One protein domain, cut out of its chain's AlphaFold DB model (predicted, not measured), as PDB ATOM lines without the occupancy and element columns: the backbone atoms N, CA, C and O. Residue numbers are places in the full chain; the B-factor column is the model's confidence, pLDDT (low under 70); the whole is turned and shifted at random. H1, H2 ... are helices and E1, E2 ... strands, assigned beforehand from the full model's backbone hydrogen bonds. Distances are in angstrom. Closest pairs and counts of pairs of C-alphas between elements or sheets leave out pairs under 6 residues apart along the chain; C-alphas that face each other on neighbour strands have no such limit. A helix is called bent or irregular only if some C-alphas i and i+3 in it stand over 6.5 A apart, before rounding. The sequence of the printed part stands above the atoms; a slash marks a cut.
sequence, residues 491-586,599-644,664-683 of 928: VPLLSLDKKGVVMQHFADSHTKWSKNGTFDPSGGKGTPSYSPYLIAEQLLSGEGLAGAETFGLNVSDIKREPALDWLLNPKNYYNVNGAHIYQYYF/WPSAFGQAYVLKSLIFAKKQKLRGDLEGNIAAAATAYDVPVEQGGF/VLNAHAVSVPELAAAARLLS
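This is residues 491 to 586, 599 to 644 and 664 to 683 of the 928 residues of an uncharacterized protein of Pusillimonas ginsengisoli (UniProt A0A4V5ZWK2). A three-helix up-and-down bundle, H3, H4 and H5, makes one end of the domain and a small antiparallel sheet, E1, E2 and E3, lies toward the other end, with the helical hairpin of H1 and H2 between them. H1 packs on H3 and grazes the sheet, while the small strand hairpin of E4 and E5 packs on H4 through E5. The printed part has 162 residues, with five named helices and five named strands in the order E1, E2, E3, H1, H2, E4, E5, H3, H4, H5; the class is mixed, helices and strands. The three-stranded sheet has the order E1, E2, E3, and the two-stranded sheet E4, E5 is antiparallel too. The whole is compact, with a radius of gyration of the C-alphas of 16.6 A and spans of 54 by 37 by 27 A.

E1, residues 491 to 496, begins at C-alpha 491, (250.232, 101.363, 270.562), and is 14.8 A long from first to last C-alpha. E2 is residues 502 to 506, 13.6 A, and E3 is residues 527 to 529. H1, residues 532 to 544, is 17.2 A long and irregular: C-alphas 540 and 543 are 9.6 A apart. H2 is residues 561 to 568, 10.7 A; E4 is residues 574 to 576 and E5 residues 579 to 581. H3, residues 602 to 617, begins at C-alpha 602, (267.304, 102.223, 255.495), and is 22.3 A long. H4, residues 625 to 636, is 17.9 A long. H5, residues 665 to 682, is the longest helix at 26.5 A and ends at C-alpha 682, (266.911, 98.069, 235.862); it is neither bent nor irregular, but only just, with C-alphas 670 and 673 at 6.3 A.

E1, E2 and E3 form a meander, each strand the antiparallel neighbour of the one before. In the hairpin of E1 and E2, N 495 and O 503 are 3.0 A apart, within hydrogen-bond range. In the hairpin of E2 and E3, N 527 and O 506 are 2.8 A apart, also within range. H1 is on this sheet but only grazes it, with residues 532 to 539. H1 and H2 form a helical hairpin at a shallow tilt of 22 degrees, with Ile 535 and Ala 563 their closest C-alphas at 5.5 A; H1 touches H2 with residues 535 to 539 alone. H3 is the hub, touching the four other helices. H1 and H3 touch at a steep tilt of 45 degrees, and their closest C-alphas, of Tyr 533 and Gly 604, are 4.6 A apart. H2 and H3 only just touch, with 3 pairs of C-alphas within 8 A; the closest are those of Leu 567 and Val 608, 7.7 A. H3 and H4, a helical hairpin, touch at a shallow tilt of 19 degrees, opposite ways, closest at the C-alphas of Leu 609 and Ala 631, 6.2 A. H3 and H5 touch at a shallow tilt of 29 degrees, the same way, closest at the C-alphas of Phe 603 and Ala 667, 4.2 A. H5 touches H4 with residues 675 to 682 alone, closest at the C-alphas of Ala 632 and Leu 675, 6.5 A. In the hairpin of E4 and E5, N 574 and O 581 are 2.8 A apart, within hydrogen-bond range. The closest C-alphas of E5 and H4, those of Ala 579 and Ala 630, are 4.6 A apart. H2 and H3 have every O i to N i+4 pair within hydrogen-bond range; H1 has 7 of 9, H4 5 of 8 and H5 12 of 14.

The two C-alphas farthest apart, of Lys 515 and Ser 683, are 55.4 A apart. The links E2 to E3, residues 507 to 526, and H1 to H2, residues 545 to 560, are long. Residues 587 to 598 are not printed, with 8.2 A between C-alphas 586 and 599, and residues 645 to 663 are not printed, with 11.4 A between C-alphas 644 and 664. The mean pLDDT of the printed part is 94.6, and no printed residue is under 70.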
ATOM      1  N   VAL A 491     251.496 101.988 270.172       84.44
ATOM      2  CA  VAL A 491     250.232 101.363 270.562       84.44
ATOM      3  C   VAL A 491     249.986 100.197 269.602       84.44
ATOM      4  O   VAL A 491     250.129 100.384 268.393       84.44
ATOM      5  N   PRO A 492     249.602  98.999 270.086       85.19
ATOM      6  CA  PRO A 492     249.331  97.834 269.241       85.19
ATOM      7  C   PRO A 492     247.980  97.971 268.513       85.19
ATOM      8  O   PRO A 492     247.080  97.150 268.670       85.19
ATOM      9  N   LEU A 493     247.815  99.055 267.757       89.81
ATOM     10  CA  LEU A 493     246.634  99.389 266.974       89.81
ATOM     11  C   LEU A 493     247.054  99.866 265.587       89.81
ATOM     12  O   LEU A 493     247.953 100.699 265.439       89.81
ATOM     13  N   LEU A 494     246.335  99.380 264.582       93.44
ATOM     14  CA  LEU A 494     246.422  99.853 263.210       93.44
ATOM     15  C   LEU A 494     245.086 100.479 262.795       93.44
ATOM     16  O   LEU A 494     244.016 100.126 263.291       93.44
ATOM     17  N   SER A 495     245.138 101.433 261.873       94.88
ATOM     18  CA  SER A 495     243.945 102.030 261.259       94.88
ATOM     19  C   SER A 495     244.176 102.310 259.783       94.88
ATOM     20  O   SER A 495     245.320 102.469 259.369       94.88
ATOM     21  N   LEU A 496     243.100 102.456 259.015       96.69
ATOM     22  CA  LEU A 496     243.160 102.968 257.651       96.69
ATOM     23  C   LEU A 496     242.839 104.466 257.638       96.69
ATOM     24  O   LEU A 496     241.936 104.922 258.347       96.69
ATOM     25  N   ASP A 497     243.573 105.238 256.842       96.81
ATOM     26  CA  ASP A 497     243.214 106.622 256.541       96.81
ATOM     27  C   ASP A 497     241.982 106.682 255.609       96.81
ATOM     28  O   ASP A 497     241.437 105.664 255.176       96.81
ATOM     29  N   LYS A 498     241.539 107.893 255.248       96.12
ATOM     30  CA  LYS A 498     240.371 108.077 254.361       96.12
ATOM     31  C   LYS A 498     240.553 107.490 252.955       96.12
ATOM     32  O   LYS A 498     239.566 107.353 252.238       96.12
ATOM     33  N   LYS A 499     241.788 107.215 252.537       96.38
ATOM     34  CA  LYS A 499     242.127 106.632 251.236       96.38
ATOM     35  C   LYS A 499     242.403 105.132 251.327       96.38
ATOM     36  O   LYS A 499     242.624 104.519 250.291       96.38
ATOM     37  N   GLY A 500     242.368 104.542 252.522       97.25
ATOM     38  CA  GLY A 500     242.671 103.132 252.740       97.25
ATOM     39  C   GLY A 500     244.155 102.840 252.972       97.25
ATOM     40  O   GLY A 500     244.566 101.703 252.780       97.25
ATOM     41  N   VAL A 501     244.976 103.826 253.342       98.06
ATOM     42  CA  VAL A 501     246.401 103.643 253.674       98.06
ATOM     43  C   VAL A 501     246.551 103.275 255.145       98.06
ATOM     44  O   VAL A 501     245.968 103.928 256.012       98.06
ATOM     45  N   VAL A 502     247.350 102.252 255.440       97.50
ATOM     46  CA  VAL A 502     247.599 101.808 256.814       97.50
ATOM     47  C   VAL A 502     248.413 102.832 257.615       97.50
ATOM     48  O   VAL A 502     249.399 103.399 257.144       97.50
ATOM     49  N   MET A 503     247.996 103.052 258.860       95.69
ATOM     50  CA  MET A 503     248.648 103.905 259.853       95.69
ATOM     51  C   MET A 503     248.827 103.130 261.156       95.69
ATOM     52  O   MET A 503     247.945 102.363 261.551       95.69
ATOM     53  N   GLN A 504     249.942 103.377 261.839       94.12
ATOM     54  CA  GLN A 504     250.195 102.889 263.195       94.12
ATOM     55  C   GLN A 504     249.921 103.984 264.218       94.12
ATOM     56  O   GLN A 504     249.996 105.168 263.889       94.12
ATOM     57  N   HIS A 505     249.619 103.598 265.453       92.88
ATOM     58  CA  HIS A 505     249.281 104.541 266.518       92.88
ATOM     59  C   HIS A 505     250.394 104.655 267.555       92.88
ATOM     60  O   HIS A 505     251.032 103.670 267.923       92.88
ATOM     61  N   PHE A 506     250.600 105.869 268.053       90.69
ATOM     62  CA  PHE A 506     251.550 106.190 269.118       90.69
ATOM     63  C   PHE A 506     250.822 106.738 270.329       90.69
ATOM     64  O   PHE A 506     249.850 107.478 270.181       90.69
ATOM     65  N   ALA A 507     251.288 106.392 271.525       88.12
ATOM     66  CA  ALA A 507     250.620 106.818 272.740       88.12
ATOM     67  C   ALA A 507     250.646 108.344 272.876       88.12
ATOM     68  O   ALA A 507     251.677 108.981 272.662       88.12
ATOM     69  N   ASP A 508     249.515 108.913 273.281       86.94
ATOM     70  CA  ASP A 508     249.372 110.327 273.618       86.94
ATOM     71  C   ASP A 508     248.842 110.496 275.051       86.94
ATOM     72  O   ASP A 508     248.743 109.534 275.816       86.94
ATOM     73  N   SER A 509     248.503 111.728 275.439       87.19
ATOM     74  CA  SER A 509     248.008 112.045 276.785       87.19
ATOM     75  C   SER A 509     246.714 111.318 277.179       87.19
ATOM     76  O   SER A 509     246.367 111.301 278.358       87.19
ATOM     77  N   HIS A 510     245.985 110.741 276.223       87.75
ATOM     78  CA  HIS A 510     244.731 110.021 276.442       87.75
ATOM     79  C   HIS A 510     244.907 108.498 276.401       87.75
ATOM     80  O   HIS A 510     243.977 107.768 276.761       87.75
ATOM     81  N   THR A 511     246.070 107.999 275.976       89.12
ATOM     82  CA  THR A 511     246.388 106.567 275.970       89.12
ATOM     83  C   THR A 511     246.541 106.046 277.396       89.12
ATOM     84  O   THR A 511     247.231 106.637 278.227       89.12
ATOM     85  N   LYS A 512     245.904 104.907 277.685       86.88
ATOM     86  CA  LYS A 512     245.968 104.246 278.992       86.88
ATOM     87  C   LYS A 512     246.757 102.946 278.907       86.88
ATOM     88  O   LYS A 512     246.740 102.257 277.889       86.88
ATOM     89  N   TRP A 513     247.408 102.614 280.015       84.56
ATOM     90  CA  TRP A 513     248.168 101.383 280.196       84.56
ATOM     91  C   TRP A 513     247.647 100.646 281.426       84.56
ATOM     92  O   TRP A 513     247.311 101.259 282.441       84.56
ATOM     93  N   SER A 514     247.583  99.327 281.336       82.62
ATOM     94  CA  SER A 514     247.300  98.436 282.455       82.62
ATOM     95  C   SER A 514     248.432  98.467 283.492       82.62
ATOM     96  O   SER A 514     249.533  98.962 283.244       82.62
ATOM     97  N   LYS A 515     248.195  97.877 284.672       78.00
ATOM     98  CA  LYS A 515     249.219  97.775 285.732       78.00
ATOM     99  C   LYS A 515     250.464  96.986 285.306       78.00
ATOM    100  O   LYS A 515     251.530  97.202 285.868       78.00
ATOM    101  N   ASN A 516     250.331  96.088 284.332       71.94
ATOM    102  CA  ASN A 516     251.420  95.310 283.738       71.94
ATOM    103  C   ASN A 516     252.015  95.967 282.477       71.94
ATOM    104  O   ASN A 516     252.794  95.327 281.779       71.94
ATOM    105  N   GLY A 517     251.667  97.226 282.179       73.81
ATOM    106  CA  GLY A 517     252.264  97.994 281.084       73.81
ATOM    107  C   GLY A 517     251.771  97.611 279.686       73.81
ATOM    108  O   GLY A 517     252.402  97.977 278.702       73.81
ATOM    109  N   THR A 518     250.651  96.892 279.574       81.06
ATOM    110  CA  THR A 518     249.991  96.606 278.288       81.06
ATOM    111  C   THR A 518     248.970  97.693 277.955       81.06
ATOM    112  O   THR A 518     248.410  98.319 278.853       81.06
ATOM    113  N   PHE A 519     248.725  97.950 276.670       83.62
ATOM    114  CA  PHE A 519     247.738  98.949 276.252       83.62
ATOM    115  C   PHE A 519     246.336  98.592 276.776       83.62
ATOM    116  O   PHE A 519     245.917  97.436 276.687       83.62
ATOM    117  N   ASP A 520     245.628  99.579 277.331       85.12
ATOM    118  CA  ASP A 520     244.243  99.457 277.791       85.12
ATOM    119  C   ASP A 520     243.290  99.995 276.704       85.12
ATOM    120  O   ASP A 520     243.241 101.212 276.489       85.12
ATOM    121  N   PRO A 521     242.495  99.127 276.043       83.00
ATOM    122  CA  PRO A 521     241.583  99.528 274.970       83.00
ATOM    123  C   PRO A 521     240.485 100.516 275.386       83.00
ATOM    124  O   PRO A 521     239.833 101.089 274.515       83.00
ATOM    125  N   SER A 522     240.255 100.717 276.689       85.00
ATOM    126  CA  SER A 522     239.333 101.742 277.202       85.00
ATOM    127  C   SER A 522     239.914 103.164 277.163       85.00
ATOM    128  O   SER A 522     239.190 104.139 277.386       85.00
ATOM    129  N   GLY A 523     241.222 103.300 276.920       83.56
ATOM    130  CA  GLY A 523     241.901 104.573 276.693       83.56
ATOM    131  C   GLY A 523     241.760 105.093 275.259       83.56
ATOM    132  O   GLY A 523     241.189 104.452 274.380       83.56
ATOM    133  N   GLY A 524     242.311 106.281 275.008       86.38
ATOM    134  CA  GLY A 524     242.452 106.814 273.655       86.38
ATOM    135  C   GLY A 524     243.368 105.933 272.803       86.38
ATOM    136  O   GLY A 524     244.372 105.414 273.293       86.38
ATOM    137  N   LYS A 525     243.038 105.797 271.513       85.44
ATOM    138  CA  LYS A 525     243.795 104.978 270.546       85.44
ATOM    139  C   LYS A 525     245.212 105.496 270.276       85.44
ATOM    140  O   LYS A 525     246.012 104.757 269.722       85.44
ATOM    141  N   GLY A 526     245.516 106.719 270.709       89.75
ATOM    142  CA  GLY A 526     246.763 107.402 270.414       89.75
ATOM    143  C   GLY A 526     246.680 108.235 269.136       89.75
ATOM    144  O   GLY A 526     245.619 108.383 268.519       89.75
ATOM    145  N   THR A 527     247.826 108.772 268.733       91.88
ATOM    146  CA  THR A 527     247.981 109.573 267.522       91.88
ATOM    147  C   THR A 527     248.391 108.677 266.346       91.88
ATOM    148  O   THR A 527     249.436 108.024 266.428       91.88
ATOM    149  N   PRO A 528     247.613 108.632 265.245       94.00
ATOM    150  CA  PRO A 528     247.985 107.871 264.060       94.00
ATOM    151  C   PRO A 528     249.142 108.545 263.311       94.00
ATOM    152  O   PRO A 528     249.177 109.766 263.169       94.00
ATOM    153  N   SER A 529     250.064 107.747 262.781       95.19
ATOM    154  CA  SER A 529     251.170 108.208 261.944       95.19
ATOM    155  C   SER A 529     251.502 107.187 260.855       95.19
ATOM    156  O   SER A 529     251.287 105.979 261.009       95.19
ATOM    157  N   TYR A 530     252.018 107.679 259.730       96.25
ATOM    158  CA  TYR A 530     252.436 106.838 258.614       96.25
ATOM    159  C   TYR A 530     253.764 106.146 258.921       96.25
ATOM    160  O   TYR A 530     254.694 106.737 259.470       96.25
ATOM    161  N   SER A 531     253.852 104.886 258.510       96.25
ATOM    162  CA  SER A 531     255.070 104.084 258.554       96.25
ATOM    163  C   SER A 531     255.380 103.621 257.137       96.25
ATOM    164  O   SER A 531     254.640 102.777 256.621       96.25
ATOM    165  N   PRO A 532     256.439 104.139 256.484       97.75
ATOM    166  CA  PRO A 532     256.853 103.663 255.167       97.75
ATOM    167  C   PRO A 532     256.998 102.138 255.094       97.75
ATOM    168  O   PRO A 532     256.603 101.538 254.097       97.75
ATOM    169  N   TYR A 533     257.472 101.501 256.173       97.25
ATOM    170  CA  TYR A 533     257.515 100.043 256.292       97.25
ATOM    171  C   TYR A 533     256.122  99.398 256.216       97.25
ATOM    172  O   TYR A 533     255.905  98.529 255.375       97.25
ATOM    173  N   LEU A 534     255.158  99.832 257.040       97.19
ATOM    174  CA  LEU A 534     253.814  99.232 257.039       97.19
ATOM    175  C   LEU A 534     253.065  99.483 255.728       97.19
ATOM    176  O   LEU A 534     252.329  98.615 255.271       97.19
ATOM    177  N   ILE A 535     253.267 100.642 255.101       98.44
ATOM    178  CA  ILE A 535     252.666 100.970 253.800       98.44
ATOM    179  C   ILE A 535     253.265 100.083 252.703       98.44
ATOM    180  O   ILE A 535     252.537  99.545 251.868       98.44
ATOM    181  N   ALA A 536     254.580  99.864 252.724       98.50
ATOM    182  CA  ALA A 536     255.222  98.907 251.833       98.50
ATOM    183  C   ALA A 536     254.717  97.472 252.071       98.50
ATOM    184  O   ALA A 536     254.429  96.760 251.109       98.50
ATOM    185  N   GLU A 537     254.538  97.057 253.326       98.12
ATOM    186  CA  GLU A 537     253.951  95.757 253.677       98.12
ATOM    187  C   GLU A 537     252.487  95.632 253.235       98.12
ATOM    188  O   GLU A 537     252.092  94.585 252.726       98.12
ATOM    189  N   GLN A 538     251.687  96.697 253.324       98.25
ATOM    190  CA  GLN A 538     250.335  96.734 252.760       98.25
ATOM    191  C   GLN A 538     250.371  96.475 251.248       98.25
ATOM    192  O   GLN A 538     249.588  95.672 250.736       98.25
ATOM    193  N   LEU A 539     251.301  97.106 250.524       98.50
ATOM    194  CA  LEU A 539     251.476  96.872 249.090       98.50
ATOM    195  C   LEU A 539     251.979  95.455 248.785       98.50
ATOM    196  O   LEU A 539     251.596  94.905 247.755       98.50
ATOM    197  N   LEU A 540     252.807  94.853 249.644       98.12
ATOM    198  CA  LEU A 540     253.366  93.503 249.473       98.12
ATOM    199  C   LEU A 540     252.380  92.384 249.826       98.12
ATOM    200  O   LEU A 540     252.336  91.365 249.127       98.12
ATOM    201  N   SER A 541     251.543  92.586 250.837       96.75
ATOM    202  CA  SER A 541     250.746  91.519 251.453       96.75
ATOM    203  C   SER A 541     249.237  91.703 251.267       96.75
ATOM    204  O   SER A 541     248.517  90.706 251.201       96.75
ATOM    205  N   GLY A 542     248.744  92.931 251.063       95.62
ATOM    206  CA  GLY A 542     247.306  93.216 250.977       95.62
ATOM    207  C   GLY A 542     246.571  92.696 252.215       95.62
ATOM    208  O   GLY A 542     246.979  92.983 253.337       95.62
ATOM    209  N   GLU A 543     245.552  91.862 252.008       94.50
ATOM    210  CA  GLU A 543     244.773  91.219 253.082       94.50
ATOM    211  C   GLU A 543     245.636  90.336 254.014       94.50
ATOM    212  O   GLU A 543     245.267  90.098 255.157       94.50
ATOM    213  N   GLY A 544     246.820  89.897 253.569       93.81
ATOM    214  CA  GLY A 544     247.772  89.118 254.370       93.81
ATOM    215  C   GLY A 544     248.708  89.944 255.264       93.81
ATOM    216  O   GLY A 544     249.738  89.422 255.689       93.81
ATOM    217  N   LEU A 545     248.431  91.234 255.495       92.75
ATOM    218  CA  LEU A 545     249.268  92.105 256.329       92.75
ATOM    219  C   LEU A 545     249.407  91.539 257.755       92.75
ATOM    220  O   LEU A 545     248.425  91.384 258.485       92.75
ATOM    221  N   ALA A 546     250.644  91.260 258.170       87.00
ATOM    222  CA  ALA A 546     250.926  90.671 259.473       87.00
ATOM    223  C   ALA A 546     250.424  91.565 260.623       87.00
ATOM    224  O   ALA A 546     250.677  92.766 260.654       87.00
ATOM    225  N   GLY A 547     249.715  90.962 261.581       84.62
ATOM    226  CA  GLY A 547     249.181  91.658 262.754       84.62
ATOM    227  C   GLY A 547     247.943  92.523 262.495       84.62
ATOM    228  O   GLY A 547     247.426  93.093 263.449       84.62
ATOM    229  N   ALA A 548     247.423  92.605 261.263       88.69
ATOM    230  CA  ALA A 548     246.258  93.434 260.939       88.69
ATOM    231  C   ALA A 548     245.027  93.115 261.808       88.69
ATOM    232  O   ALA A 548     244.528  94.006 262.495       88.69
ATOM    233  N   GLU A 549     244.582  91.853 261.842       87.62
ATOM    234  CA  GLU A 549     243.444  91.439 262.683       87.62
ATOM    235  C   GLU A 549     243.749  91.623 264.171       87.62
ATOM    236  O   GLU A 549     242.935  92.162 264.921       87.62
ATOM    237  N   THR A 550     244.954  91.226 264.594       86.00
ATOM    238  CA  THR A 550     245.413  91.341 265.986       86.00
ATOM    239  C   THR A 550     245.402  92.788 266.479       86.00
ATOM    240  O   THR A 550     245.123  93.031 267.650       86.00
ATOM    241  N   PHE A 551     245.663  93.748 265.591       87.12
ATOM    242  CA  PHE A 551     245.721  95.178 265.893       87.12
ATOM    243  C   PHE A 551     244.473  95.946 265.431       87.12
ATOM    244  O   PHE A 551     244.508  97.172 265.305       87.12
ATOM    245  N   GLY A 552     243.352  95.243 265.235       84.44
ATOM    246  CA  GLY A 552     242.020  95.840 265.123       84.44
ATOM    247  C   GLY A 552     241.605  96.298 263.724       84.44
ATOM    248  O   GLY A 552     240.633  97.048 263.611       84.44
ATOM    249  N   LEU A 553     242.300  95.863 262.670       90.94
ATOM    250  CA  LEU A 553     241.870  96.053 261.284       90.94
ATOM    251  C   LEU A 553     241.084  94.849 260.768       90.94
ATOM    252  O   LEU A 553     241.427  93.701 261.034       90.94
ATOM    253  N   ASN A 554     240.069  95.122 259.953       91.19
ATOM    254  CA  ASN A 554     239.434  94.103 259.132       91.19
ATOM    255  C   ASN A 554     240.278  93.876 257.869       91.19
ATOM    256  O   ASN A 554     240.452  94.788 257.058       91.19
ATOM    257  N   VAL A 555     240.811  92.664 257.701       91.88
ATOM    258  CA  VAL A 555     241.737  92.331 256.606       91.88
ATOM    259  C   VAL A 555     241.134  92.524 255.219       91.88
ATOM    260  O   VAL A 555     241.858  92.924 254.312       91.88
ATOM    261  N   SER A 556     239.815  92.341 255.055       93.81
ATOM    262  CA  SER A 556     239.140  92.540 253.762       93.81
ATOM    263  C   SER A 556     239.224  93.980 253.253       93.81
ATOM    264  O   SER A 556     239.095  94.224 252.050       93.81
ATOM    265  N   ASP A 557     239.444  94.937 254.154       94.38
ATOM    266  CA  ASP A 557     239.467  96.366 253.839       94.38
ATOM    267  C   ASP A 557     240.866  96.827 253.389       94.38
ATOM    268  O   ASP A 557     241.035  97.941 252.889       94.38
ATOM    269  N   ILE A 558     241.880  95.964 253.511       96.25
ATOM    270  CA  ILE A 558     243.275  96.283 253.200       96.25
ATOM    271  C   ILE A 558     243.544  96.049 251.710       96.25
ATOM    272  O   ILE A 558     243.785  94.929 251.255       96.25
ATOM    273  N   LYS A 559     243.521  97.134 250.927       96.69
ATOM    274  CA  LYS A 559     243.803  97.117 249.479       96.69
ATOM    275  C   LYS A 559     245.238  97.549 249.170       96.69
ATOM    276  O   LYS A 559     245.852  98.270 249.952       96.69
ATOM    277  N   ARG A 560     245.790  97.111 248.032       97.75
ATOM    278  CA  ARG A 560     247.189  97.390 247.637       97.75
ATOM    279  C   ARG A 560     247.332  98.752 246.962       97.75
ATOM    280  O   ARG A 560     248.337  99.436 247.141       97.75
ATOM    281  N   GLU A 561     246.319  99.146 246.204       97.50
ATOM    282  CA  GLU A 561     246.286 100.361 245.396       97.50
ATOM    283  C   GLU A 561     246.488 101.633 246.237       97.50
ATOM    284  O   GLU A 561     247.345 102.429 245.848       97.50
ATOM    285  N   PRO A 562     245.838 101.806 247.412       98.25
ATOM    286  CA  PRO A 562     246.092 102.958 248.278       98.25
ATOM    287  C   PRO A 562     247.554 103.109 248.699       98.25
ATOM    288  O   PRO A 562     248.083 104.220 248.715       98.25
ATOM    289  N   ALA A 563     248.229 102.001 249.016       98.44
ATOM    290  CA  ALA A 563     249.636 102.027 249.394       98.44
ATOM    291  C   ALA A 563     250.532 102.426 248.214       98.44
ATOM    292  O   ALA A 563     251.423 103.261 248.373       98.44
ATOM    293  N   LEU A 564     250.269 101.895 247.013       98.50
ATOM    294  CA  LEU A 564     251.000 102.292 245.809       98.50
ATOM    295  C   LEU A 564     250.774 103.773 245.467       98.50
ATOM    296  O   LEU A 564     251.728 104.478 245.148       98.50
ATOM    297  N   ASP A 565     249.538 104.268 245.581       98.25
ATOM    298  CA  ASP A 565     249.218 105.692 245.418       98.25
ATOM    299  C   ASP A 565     249.982 106.569 246.409       98.25
ATOM    300  O   ASP A 565     250.474 107.639 246.043       98.25
ATOM    301  N   TRP A 566     250.090 106.123 247.662       98.44
ATOM    302  CA  TRP A 566     250.823 106.841 248.695       98.44
ATOM    303  C   TRP A 566     252.318 106.907 248.373       98.44
ATOM    304  O   TRP A 566     252.888 107.995 248.413       98.44
ATOM    305  N   LEU A 567     252.942 105.786 247.996       98.31
ATOM    306  CA  LEU A 567     254.379 105.730 247.695       98.31
ATOM    307  C   LEU A 567     254.759 106.579 246.475       98.31
ATOM    308  O   LEU A 567     255.813 107.203 246.452       98.31
ATOM    309  N   LEU A 568     253.896 106.652 245.461       97.38
ATOM    310  CA  LEU A 568     254.187 107.413 244.241       97.38
ATOM    311  C   LEU A 568     253.911 108.914 244.370       97.38
ATOM    312  O   LEU A 568     254.297 109.683 243.489       97.38
ATOM    313  N   ASN A 569     253.255 109.349 245.445       97.06
ATOM    314  CA  ASN A 569     252.908 110.747 245.640       97.06
ATOM    315  C   ASN A 569     254.135 111.568 246.087       97.06
ATOM    316  O   ASN A 569     254.655 111.318 247.176       97.06
ATOM    317  N   PRO A 570     254.542 112.614 245.339       96.00
ATOM    318  CA  PRO A 570     255.686 113.458 245.695       96.00
ATOM    319  C   PRO A 570     255.595 114.176 247.044       96.00
ATOM    320  O   PRO A 570     256.590 114.707 247.518       96.00
ATOM    321  N   LYS A 571     254.416 114.216 247.678       95.94
ATOM    322  CA  LYS A 571     254.245 114.781 249.026       95.94
ATOM    323  C   LYS A 571     254.724 113.855 250.149       95.94
ATOM    324  O   LYS A 571     254.821 114.309 251.283       95.94
ATOM    325  N   ASN A 572     254.968 112.580 249.851       96.50
ATOM    326  CA  ASN A 572     255.221 111.538 250.849       96.50
ATOM    327  C   ASN A 572     256.690 111.091 250.920       96.50
ATOM    328  O   ASN A 572     257.034 110.257 251.756       96.50
ATOM    329  N   TYR A 573     257.557 111.651 250.075       96.75
ATOM    330  CA  TYR A 573     259.003 111.467 250.144       96.75
ATOM    331  C   TYR A 573     259.720 112.813 250.045       96.75
ATOM    332  O   TYR A 573     259.240 113.760 249.424       96.75
ATOM    333  N   TYR A 574     260.894 112.877 250.652       94.12
ATOM    334  CA  TYR A 574     261.827 113.985 250.534       94.12
ATOM    335  C   TYR A 574     262.774 113.722 249.355       94.12
ATOM    336  O   TYR A 574     263.267 112.603 249.206       94.12
ATOM    337  N   ASN A 575     262.992 114.719 248.490       95.25
ATOM    338  CA  ASN A 575     263.893 114.593 247.342       95.25
ATOM    339  C   ASN A 575     265.241 115.264 247.634       95.25
ATOM    340  O   ASN A 575     265.278 116.467 247.896       95.25
ATOM    341  N   VAL A 576     266.328 114.497 247.544       95.25
ATOM    342  CA  VAL A 576     267.707 114.997 247.657       95.25
ATOM    343  C   VAL A 576     268.489 114.517 246.450       95.25
ATOM    344  O   VAL A 576     268.687 113.317 246.294       95.25
ATOM    345  N   ASN A 577     268.931 115.432 245.587       90.69
ATOM    346  CA  ASN A 577     269.733 115.099 244.401       90.69
ATOM    347  C   ASN A 577     269.114 113.984 243.526       90.69
ATOM    348  O   ASN A 577     269.825 113.153 242.969       90.69
ATOM    349  N   GLY A 578     267.778 113.936 243.420       93.38
ATOM    350  CA  GLY A 578     267.063 112.900 242.667       93.38
ATOM    351  C   GLY A 578     266.780 111.608 243.445       93.38
ATOM    352  O   GLY A 578     266.069 110.748 242.930       93.38
ATOM    353  N   ALA A 579     267.263 111.466 244.681       98.00
ATOM    354  CA  ALA A 579     266.902 110.368 245.572       98.00
ATOM    355  C   ALA A 579     265.541 110.612 246.234       98.00
ATOM    356  O   ALA A 579     265.292 111.700 246.748       98.00
ATOM    357  N   HIS A 580     264.673 109.599 246.272       98.38
ATOM    358  CA  HIS A 580     263.394 109.643 246.987       98.38
ATOM    359  C   HIS A 580     263.532 108.967 248.350       98.38
ATOM    360  O   HIS A 580     263.656 107.743 248.426       98.38
ATOM    361  N   ILE A 581     263.492 109.757 249.421       98.44
ATOM    362  CA  ILE A 581     263.714 109.307 250.798       98.44
ATOM    363  C   ILE A 581     262.392 109.340 251.568       98.44
ATOM    364  O   ILE A 581     261.769 110.394 251.701       98.44
ATOM    365  N   TYR A 582     261.966 108.197 252.104       98.25
ATOM    366  CA  TYR A 582     260.735 108.102 252.894       98.25
ATOM    367  C   TYR A 582     261.043 108.254 254.386       98.25
ATOM    368  O   TYR A 582     261.919 107.575 254.922       98.25
ATOM    369  N   GLN A 583     260.318 109.151 255.056       97.00
ATOM    370  CA  GLN A 583     260.580 109.539 256.442       97.00
ATOM    371  C   GLN A 583     259.462 109.101 257.389       97.00
ATOM    372  O   GLN A 583     258.291 109.007 257.014       97.00
ATOM    373  N   TYR A 584     259.839 108.883 258.642       96.19
ATOM    374  CA  TYR A 584     258.937 108.715 259.768       96.19
ATOM    375  C   TYR A 584     258.702 110.061 260.455       96.19
ATOM    376  O   TYR A 584     259.636 110.830 260.668       96.19
ATOM    377  N   TYR A 585     257.451 110.329 260.831       94.44
ATOM    378  CA  TYR A 585     257.012 111.600 261.424       94.44
ATOM    379  C   TYR A 585     256.647 111.460 262.909       94.44
ATOM    380  O   TYR A 585     255.709 112.084 263.398       94.44
ATOM    381  N   PHE A 586     257.365 110.602 263.627       91.56
ATOM    382  CA  PHE A 586     257.261 110.433 265.076       91.56
ATOM    383  C   PHE A 586     258.659 110.324 265.683       91.56
ATOM    384  O   PHE A 586     259.581 109.865 265.016       91.56
ATOM    385  N   TRP A 599     262.602 111.642 260.463       96.38
ATOM    386  CA  TRP A 599     263.844 110.890 260.240       96.38
ATOM    387  C   TRP A 599     263.659 109.784 259.188       96.38
ATOM    388  O   TRP A 599     262.604 109.144 259.147       96.38
ATOM    389  N   PRO A 600     264.639 109.565 258.293       97.31
ATOM    390  CA  PRO A 600     264.613 108.464 257.334       97.31
ATOM    391  C   PRO A 600     265.158 107.155 257.927       97.31
ATOM    392  O   PRO A 600     265.812 107.162 258.961       97.31
ATOM    393  N   SER A 601     264.926 106.025 257.254       97.94
ATOM    394  CA  SER A 601     265.421 104.709 257.685       97.94
ATOM    395  C   SER A 601     265.771 103.838 256.493       97.94
ATOM    396  O   SER A 601     264.918 103.634 255.622       97.94
ATOM    397  N   ALA A 602     266.955 103.227 256.495       98.56
ATOM    398  CA  ALA A 602     267.304 102.223 255.495       98.56
ATOM    399  C   ALA A 602     266.364 101.007 255.540       98.56
ATOM    400  O   ALA A 602     266.023 100.464 254.491       98.56
ATOM    401  N   PHE A 603     265.858 100.618 256.719       98.44
ATOM    402  CA  PHE A 603     264.902  99.512 256.841       98.44
ATOM    403  C   PHE A 603     263.589  99.838 256.122       98.44
ATOM    404  O   PHE A 603     263.140  99.087 255.256       98.44
ATOM    405  N   GLY A 604     262.998 101.001 256.420       97.94
ATOM    406  CA  GLY A 604     261.798 101.473 255.720       97.94
ATOM    407  C   GLY A 604     262.034 101.601 254.214       97.94
ATOM    408  O   GLY A 604     261.234 101.110 253.416       97.94
ATOM    409  N   GLN A 605     263.173 102.178 253.823       98.62
ATOM    410  CA  GLN A 605     263.556 102.355 252.424       98.62
ATOM    411  C   GLN A 605     263.697 101.016 251.680       98.62
ATOM    412  O   GLN A 605     263.239 100.899 250.543       98.62
ATOM    413  N   ALA A 606     264.298  99.994 252.299       98.81
ATOM    414  CA  ALA A 606     264.448  98.659 251.713       98.81
ATOM    415  C   ALA A 606     263.091  98.029 251.385       98.81
ATOM    416  O   ALA A 606     262.903  97.487 250.296       98.81
ATOM    417  N   TYR A 607     262.120  98.144 252.293       98.75
ATOM    418  CA  TYR A 607     260.774  97.621 252.063       98.75
ATOM    419  C   TYR A 607     260.008  98.424 251.013       98.75
ATOM    420  O   TYR A 607     259.327  97.825 250.179       98.75
ATOM    421  N   VAL A 608     260.168  99.750 250.972       98.81
ATOM    422  CA  VAL A 608     259.621 100.556 249.872       98.81
ATOM    423  C   VAL A 608     260.185 100.078 248.534       98.81
ATOM    424  O   VAL A 608     259.409  99.754 247.635       98.81
ATOM    425  N   LEU A 609     261.506  99.931 248.420       98.62
ATOM    426  CA  LEU A 609     262.159  99.429 247.209       98.62
ATOM    427  C   LEU A 609     261.624  98.042 246.813       98.62
ATOM    428  O   LEU A 609     261.193  97.838 245.676       98.62
ATOM    429  N   LYS A 610     261.554  97.118 247.775       98.69
ATOM    430  CA  LYS A 610     260.987  95.773 247.607       98.69
ATOM    431  C   LYS A 610     259.545  95.807 247.092       98.69
ATOM    432  O   LYS A 610     259.197  95.058 246.176       98.69
ATOM    433  N   SER A 611     258.706  96.682 247.643       98.69
ATOM    434  CA  SER A 611     257.294  96.824 247.265       98.69
ATOM    435  C   SER A 611     257.100  97.436 245.872       98.69
ATOM    436  O   SER A 611     256.226  96.991 245.128       98.69
ATOM    437  N   LEU A 612     257.951  98.385 245.463       98.75
ATOM    438  CA  LEU A 612     257.922  98.979 244.121       98.75
ATOM    439  C   LEU A 612     258.375  97.967 243.061       98.75
ATOM    440  O   LEU A 612     257.735  97.831 242.016       98.75
ATOM    441  N   ILE A 613     259.422  97.188 243.359       98.56
ATOM    442  CA  ILE A 613     259.849  96.051 242.529       98.56
ATOM    443  C   ILE A 613     258.706  95.043 242.382       98.56
ATOM    444  O   ILE A 613     258.424  94.581 241.272       98.56
ATOM    445  N   PHE A 614     258.033  94.703 243.485       98.50
ATOM    446  CA  PHE A 614     256.866  93.827 243.467       98.50
ATOM    447  C   PHE A 614     255.749  94.394 242.580       98.50
ATOM    448  O   PHE A 614     255.279  93.693 241.685       98.50
ATOM    449  N   ALA A 615     255.370  95.662 242.757       98.38
ATOM    450  CA  ALA A 615     254.314  96.305 241.978       98.38
ATOM    451  C   ALA A 615     254.624  96.324 240.475       98.38
ATOM    452  O   ALA A 615     253.733  96.048 239.667       98.38
ATOM    453  N   LYS A 616     255.888  96.566 240.093       97.56
ATOM    454  CA  LYS A 616     256.341  96.484 238.695       97.56
ATOM    455  C   LYS A 616     256.215  95.063 238.148       97.56
ATOM    456  O   LYS A 616     255.664  94.874 237.067       97.56
ATOM    457  N   LYS A 617     256.673  94.052 238.896       96.88
ATOM    458  CA  LYS A 617     256.578  92.638 238.485       96.88
ATOM    459  C   LYS A 617     255.131  92.169 238.327       96.88
ATOM    460  O   LYS A 617     254.839  91.416 237.404       96.88
ATOM    461  N   GLN A 618     254.239  92.642 239.193       97.06
ATOM    462  CA  GLN A 618     252.808  92.338 239.148       97.06
ATOM    463  C   GLN A 618     252.009  93.259 238.210       97.06
ATOM    464  O   GLN A 618     250.803  93.081 238.078       97.06
ATOM    465  N   LYS A 619     252.659  94.229 237.548       96.12
ATOM    466  CA  LYS A 619     252.028  95.187 236.622       96.12
ATOM    467  C   LYS A 619     250.847  95.950 237.247       96.12
ATOM    468  O   LYS A 619     249.849  96.204 236.580       96.12
ATOM    469  N   LEU A 620     250.960  96.328 238.524       95.12
ATOM    470  CA  LEU A 620     249.892  97.034 239.257       95.12
ATOM    471  C   LEU A 620     249.702  98.490 238.799       95.12
ATOM    472  O   LEU A 620     248.685  99.118 239.085       95.12
ATOM    473  N   ARG A 621     250.700  99.051 238.113       93.44
ATOM    474  CA  ARG A 621     250.686 100.388 237.511       93.44
ATOM    475  C   ARG A 621     251.590 100.396 236.279       93.44
ATOM    476  O   ARG A 621     252.234  99.386 236.008       93.44
ATOM    477  N   GLY A 622     251.588 101.507 235.537       89.94
ATOM    478  CA  GLY A 622     252.462 101.740 234.386       89.94
ATOM    479  C   GLY A 622     253.955 101.720 234.736       89.94
ATOM    480  O   GLY A 622     254.403 100.948 235.579       89.94
ATOM    481  N   ASP A 623     254.752 102.551 234.074       93.12
ATOM    482  CA  ASP A 623     256.191 102.543 234.325       93.12
ATOM    483  C   ASP A 623     256.534 103.003 235.756       93.12
ATOM    484  O   ASP A 623     256.037 104.021 236.237       93.12
ATOM    485  N   LEU A 624     257.372 102.214 236.433       97.81
ATOM    486  CA  LEU A 624     257.849 102.422 237.803       97.81
ATOM    487  C   LEU A 624     259.383 102.452 237.881       97.81
ATOM    488  O   LEU A 624     259.929 102.545 238.979       97.81
ATOM    489  N   GLU A 625     260.099 102.352 236.755       98.12
ATOM    490  CA  GLU A 625     261.569 102.270 236.741       98.12
ATOM    491  C   GLU A 625     262.216 103.500 237.368       98.12
ATOM    492  O   GLU A 625     263.066 103.356 238.245       98.12
ATOM    493  N   GLY A 626     261.736 104.699 237.019       97.94
ATOM    494  CA  GLY A 626     262.214 105.947 237.616       97.94
ATOM    495  C   GLY A 626     261.996 106.013 239.131       97.94
ATOM    496  O   GLY A 626     262.871 106.471 239.860       97.94
ATOM    497  N   ASN A 627     260.868 105.500 239.638       98.25
ATOM    498  CA  ASN A 627     260.597 105.459 241.078       98.25
ATOM    499  C   ASN A 627     261.503 104.462 241.810       98.25
ATOM    500  O   ASN A 627     261.955 104.755 242.915       98.25
ATOM    501  N   ILE A 628     261.768 103.300 241.204       98.75
ATOM    502  CA  ILE A 628     262.677 102.282 241.753       98.75
ATOM    503  C   ILE A 628     264.107 102.825 241.777       98.75
ATOM    504  O   ILE A 628     264.767 102.726 242.809       98.75
ATOM    505  N   ALA A 629     264.560 103.447 240.684       98.69
ATOM    506  CA  ALA A 629     265.876 104.070 240.600       98.69
ATOM    507  C   ALA A 629     266.037 105.174 241.655       98.69
ATOM    508  O   ALA A 629     266.964 105.126 242.454       98.69
ATOM    509  N   ALA A 630     265.083 106.107 241.741       98.56
ATOM    510  CA  ALA A 630     265.124 107.192 242.719       98.56
ATOM    511  C   ALA A 630     265.093 106.687 244.174       98.56
ATOM    512  O   ALA A 630     265.792 107.227 245.032       98.56
ATOM    513  N   ALA A 631     264.321 105.635 244.471       98.56
ATOM    514  CA  ALA A 631     264.311 105.019 245.798       98.56
ATOM    515  C   ALA A 631     265.633 104.302 246.124       98.56
ATOM    516  O   ALA A 631     266.040 104.285 247.285       98.56
ATOM    517  N   ALA A 632     266.310 103.725 245.127       98.75
ATOM    518  CA  ALA A 632     267.616 103.093 245.295       98.75
ATOM    519  C   ALA A 632     268.755 104.118 245.454       98.75
ATOM    520  O   ALA A 632     269.650 103.900 246.262       98.75
ATOM    521  N   THR A 633     268.699 105.265 244.770       98.38
ATOM    522  CA  THR A 633     269.697 106.349 244.900       98.38
ATOM    523  C   THR A 633     269.774 106.929 246.317       98.38
ATOM    524  O   THR A 633     270.804 107.473 246.702       98.38
ATOM    525  N   ALA A 634     268.740 106.746 247.146       98.25
ATOM    526  CA  ALA A 634     268.775 107.119 248.563       98.25
ATOM    527  C   ALA A 634     269.919 106.448 249.353       98.25
ATOM    528  O   ALA A 634     270.381 107.011 250.341       98.25
ATOM    529  N   TYR A 635     270.414 105.294 248.893       98.50
ATOM    530  CA  TYR A 635     271.542 104.563 249.489       98.50
ATOM    531  C   TYR A 635     272.922 105.175 249.205       98.50
ATOM    532  O   TYR A 635     273.941 104.583 249.563       98.50
ATOM    533  N   ASP A 636     272.955 106.367 248.609       97.31
ATOM    534  CA  ASP A 636     274.152 107.199 248.472       97.31
ATOM    535  C   ASP A 636     274.063 108.515 249.259       97.31
ATOM    536  O   ASP A 636     275.022 109.279 249.276       97.31
ATOM    537  N   VAL A 637     272.930 108.800 249.916       98.00
ATOM    538  CA  VAL A 637     272.707 110.074 250.615       98.00
ATOM    539  C   VAL A 637     273.193 109.973 252.067       98.00
ATOM    540  O   VAL A 637     272.598 109.223 252.853       98.00
ATOM    541  N   PRO A 638     274.235 110.733 252.461       97.31
ATOM    542  CA  PRO A 638     274.766 110.689 253.818       97.31
ATOM    543  C   PRO A 638     273.770 111.175 254.873       97.31
ATOM    544  O   PRO A 638     272.896 112.000 254.583       97.31
ATOM    545  N   VAL A 639     273.938 110.720 256.115       96.44
ATOM    546  CA  VAL A 639     273.162 111.192 257.281       96.44
ATOM    547  C   VAL A 639     273.203 112.722 257.398       96.44
ATOM    548  O   VAL A 639     272.176 113.356 257.631       96.44
ATOM    549  N   GLU A 640     274.354 113.337 257.130       94.25
ATOM    550  CA  GLU A 640     274.573 114.790 257.206       94.25
ATOM    551  C   GLU A 640     273.762 115.573 256.162       94.25
ATOM    552  O   GLU A 640     273.554 116.776 256.309       94.25
ATOM    553  N   GLN A 641     273.291 114.899 255.109       95.56
ATOM    554  CA  GLN A 641     272.468 115.471 254.039       95.56
ATOM    555  C   GLN A 641     270.984 115.085 254.178       95.56
ATOM    556  O   GLN A 641     270.207 115.250 253.238       95.56
ATOM    557  N   GLY A 642     270.578 114.563 255.341       94.44
ATOM    558  CA  GLY A 642     269.208 114.114 255.598       94.44
ATOM    559  C   GLY A 642     268.890 112.721 255.047       94.44
ATOM    560  O   GLY A 642     267.713 112.375 254.927       94.44
ATOM    561  N   GLY A 643     269.915 111.939 254.695       97.06
ATOM    562  CA  GLY A 643     269.805 110.528 254.337       97.06
ATOM    563  C   GLY A 643     270.028 109.588 255.523       97.06
ATOM    564  O   GLY A 643     269.806 109.946 256.679       97.06
ATOM    565  N   PHE A 644     270.442 108.360 255.228       97.94
ATOM    566  CA  PHE A 644     270.641 107.289 256.216       97.94
ATOM    567  C   PHE A 644     271.941 106.507 255.983       97.94
ATOM    568  O   PHE A 644     272.105 105.405 256.498       97.94
ATOM    569  N   VAL A 664     272.525  99.698 263.326       97.31
ATOM    570  CA  VAL A 664     271.584  98.577 263.482       97.31
ATOM    571  C   VAL A 664     271.743  97.582 262.323       97.31
ATOM    572  O   VAL A 664     271.601  97.945 261.153       97.31
ATOM    573  N   LEU A 665     271.998  96.306 262.635       97.56
ATOM    574  CA  LEU A 665     272.337  95.276 261.639       97.56
ATOM    575  C   LEU A 665     271.191  94.981 260.659       97.56
ATOM    576  O   LEU A 665     271.429  94.730 259.477       97.56
ATOM    577  N   ASN A 666     269.947  95.009 261.144       95.69
ATOM    578  CA  ASN A 666     268.766  94.616 260.374       95.69
ATOM    579  C   ASN A 666     268.598  95.415 259.091       95.69
ATOM    580  O   ASN A 666     268.407  94.823 258.027       95.69
ATOM    581  N   ALA A 667     268.640  96.744 259.209       96.75
ATOM    582  CA  ALA A 667     268.453  97.644 258.086       96.75
ATOM    583  C   ALA A 667     269.507  97.397 257.011       96.75
ATOM    584  O   ALA A 667     269.155  97.127 255.867       96.75
ATOM    585  N   HIS A 668     270.779  97.351 257.399       98.50
ATOM    586  CA  HIS A 668     271.859  97.048 256.473       98.50
ATOM    587  C   HIS A 668     271.658  95.700 255.768       98.50
ATOM    588  O   HIS A 668     271.700  95.618 254.536       98.50
ATOM    589  N   ALA A 669     271.396  94.640 256.537       98.25
ATOM    590  CA  ALA A 669     271.278  93.287 256.007       98.25
ATOM    591  C   ALA A 669     270.076  93.118 255.059       98.25
ATOM    592  O   ALA A 669     270.171  92.384 254.074       98.25
ATOM    593  N   VAL A 670     268.946  93.788 255.317       98.44
ATOM    594  CA  VAL A 670     267.779  93.713 254.421       98.44
ATOM    595  C   VAL A 670     267.955  94.566 253.166       98.44
ATOM    596  O   VAL A 670     267.482  94.166 252.106       98.44
ATOM    597  N   SER A 671     268.658  95.696 253.241       98.81
ATOM    598  CA  SER A 671     268.872  96.593 252.100       98.81
ATOM    599  C   SER A 671     269.684  95.957 250.972       98.81
ATOM    600  O   SER A 671     269.343  96.134 249.801       98.81
ATOM    601  N   VAL A 672     270.722  95.182 251.305       98.69
ATOM    602  CA  VAL A 672     271.662  94.606 250.325       98.69
ATOM    603  C   VAL A 672     270.955  93.765 249.243       98.69
ATOM    604  O   VAL A 672     271.132  94.070 248.057       98.69
ATOM    605  N   PRO A 673     270.114  92.759 249.576       98.50
ATOM    606  CA  PRO A 673     269.392  91.989 248.563       98.50
ATOM    607  C   PRO A 673     268.381  92.795 247.744       98.50
ATOM    608  O   PRO A 673     268.177  92.480 246.569       98.50
ATOM    609  N   GLU A 674     267.737  93.805 248.336       98.62
ATOM    610  CA  GLU A 674     266.746  94.620 247.622       98.62
ATOM    611  C   GLU A 674     267.416  95.565 246.618       98.62
ATOM    612  O   GLU A 674     266.919  95.722 245.502       98.62
ATOM    613  N   LEU A 675     268.592  96.108 246.950       98.81
ATOM    614  CA  LEU A 675     269.431  96.864 246.014       98.81
ATOM    615  C   LEU A 675     269.878  96.000 244.831       98.81
ATOM    616  O   LEU A 675     269.693  96.399 243.685       98.81
ATOM    617  N   ALA A 676     270.369  94.781 245.073       98.69
ATOM    618  CA  ALA A 676     270.723  93.864 243.984       98.69
ATOM    619  C   ALA A 676     269.505  93.449 243.140       98.69
ATOM    620  O   ALA A 676     269.612  93.188 241.938       98.69
ATOM    621  N   ALA A 677     268.322  93.344 243.749       98.50
ATOM    622  CA  ALA A 677     267.090  93.088 243.010       98.50
ATOM    623  C   ALA A 677     266.705  94.280 242.117       98.50
ATOM    624  O   ALA A 677     266.326  94.056 240.966       98.50
ATOM    625  N   ALA A 678     266.840  95.514 242.613       98.69
ATOM    626  CA  ALA A 678     266.626  96.735 241.838       98.69
ATOM    627  C   ALA A 678     267.631  96.852 240.685       98.69
ATOM    628  O   ALA A 678     267.223  97.021 239.538       98.69
ATOM    629  N   ALA A 679     268.922  96.669 240.969       98.56
ATOM    630  CA  ALA A 679     269.997  96.712 239.983       98.56
ATOM    631  C   ALA A 679     269.757  95.734 238.830       98.56
ATOM    632  O   ALA A 679     269.805  96.124 237.667       98.56
ATOM    633  N   ARG A 680     269.414  94.473 239.136       98.19
ATOM    634  CA  ARG A 680     269.100  93.462 238.111       98.19
ATOM    635  C   ARG A 680     267.854  93.801 237.300       98.19
ATOM    636  O   ARG A 680     267.822  93.527 236.107       98.19
ATOM    637  N   LEU A 681     266.828  94.364 237.937       97.94
ATOM    638  CA  LEU A 681     265.586  94.735 237.257       97.94
ATOM    639  C   LEU A 681     265.793  95.893 236.275       97.94
ATOM    640  O   LEU A 681     265.174  95.893 235.216       97.94
ATOM    641  N   LEU A 682     266.640  96.857 236.640       98.19
ATOM    642  CA  LEU A 682     266.911  98.069 235.862       98.19
ATOM    643  C   LEU A 682     268.159  97.958 234.971       98.19
ATOM    644  O   LEU A 682     268.404  98.835 234.151       98.19
ATOM    645  N   SER A 683     268.949  96.889 235.117       98.06
ATOM    646  CA  SER A 683     270.291  96.760 234.526       98.06
ATOM    647  C   SER A 683     271.224  97.933 234.879       98.06
ATOM    648  O   SER A 683     272.020  98.381 234.054       98.06
TER     649      SER A 683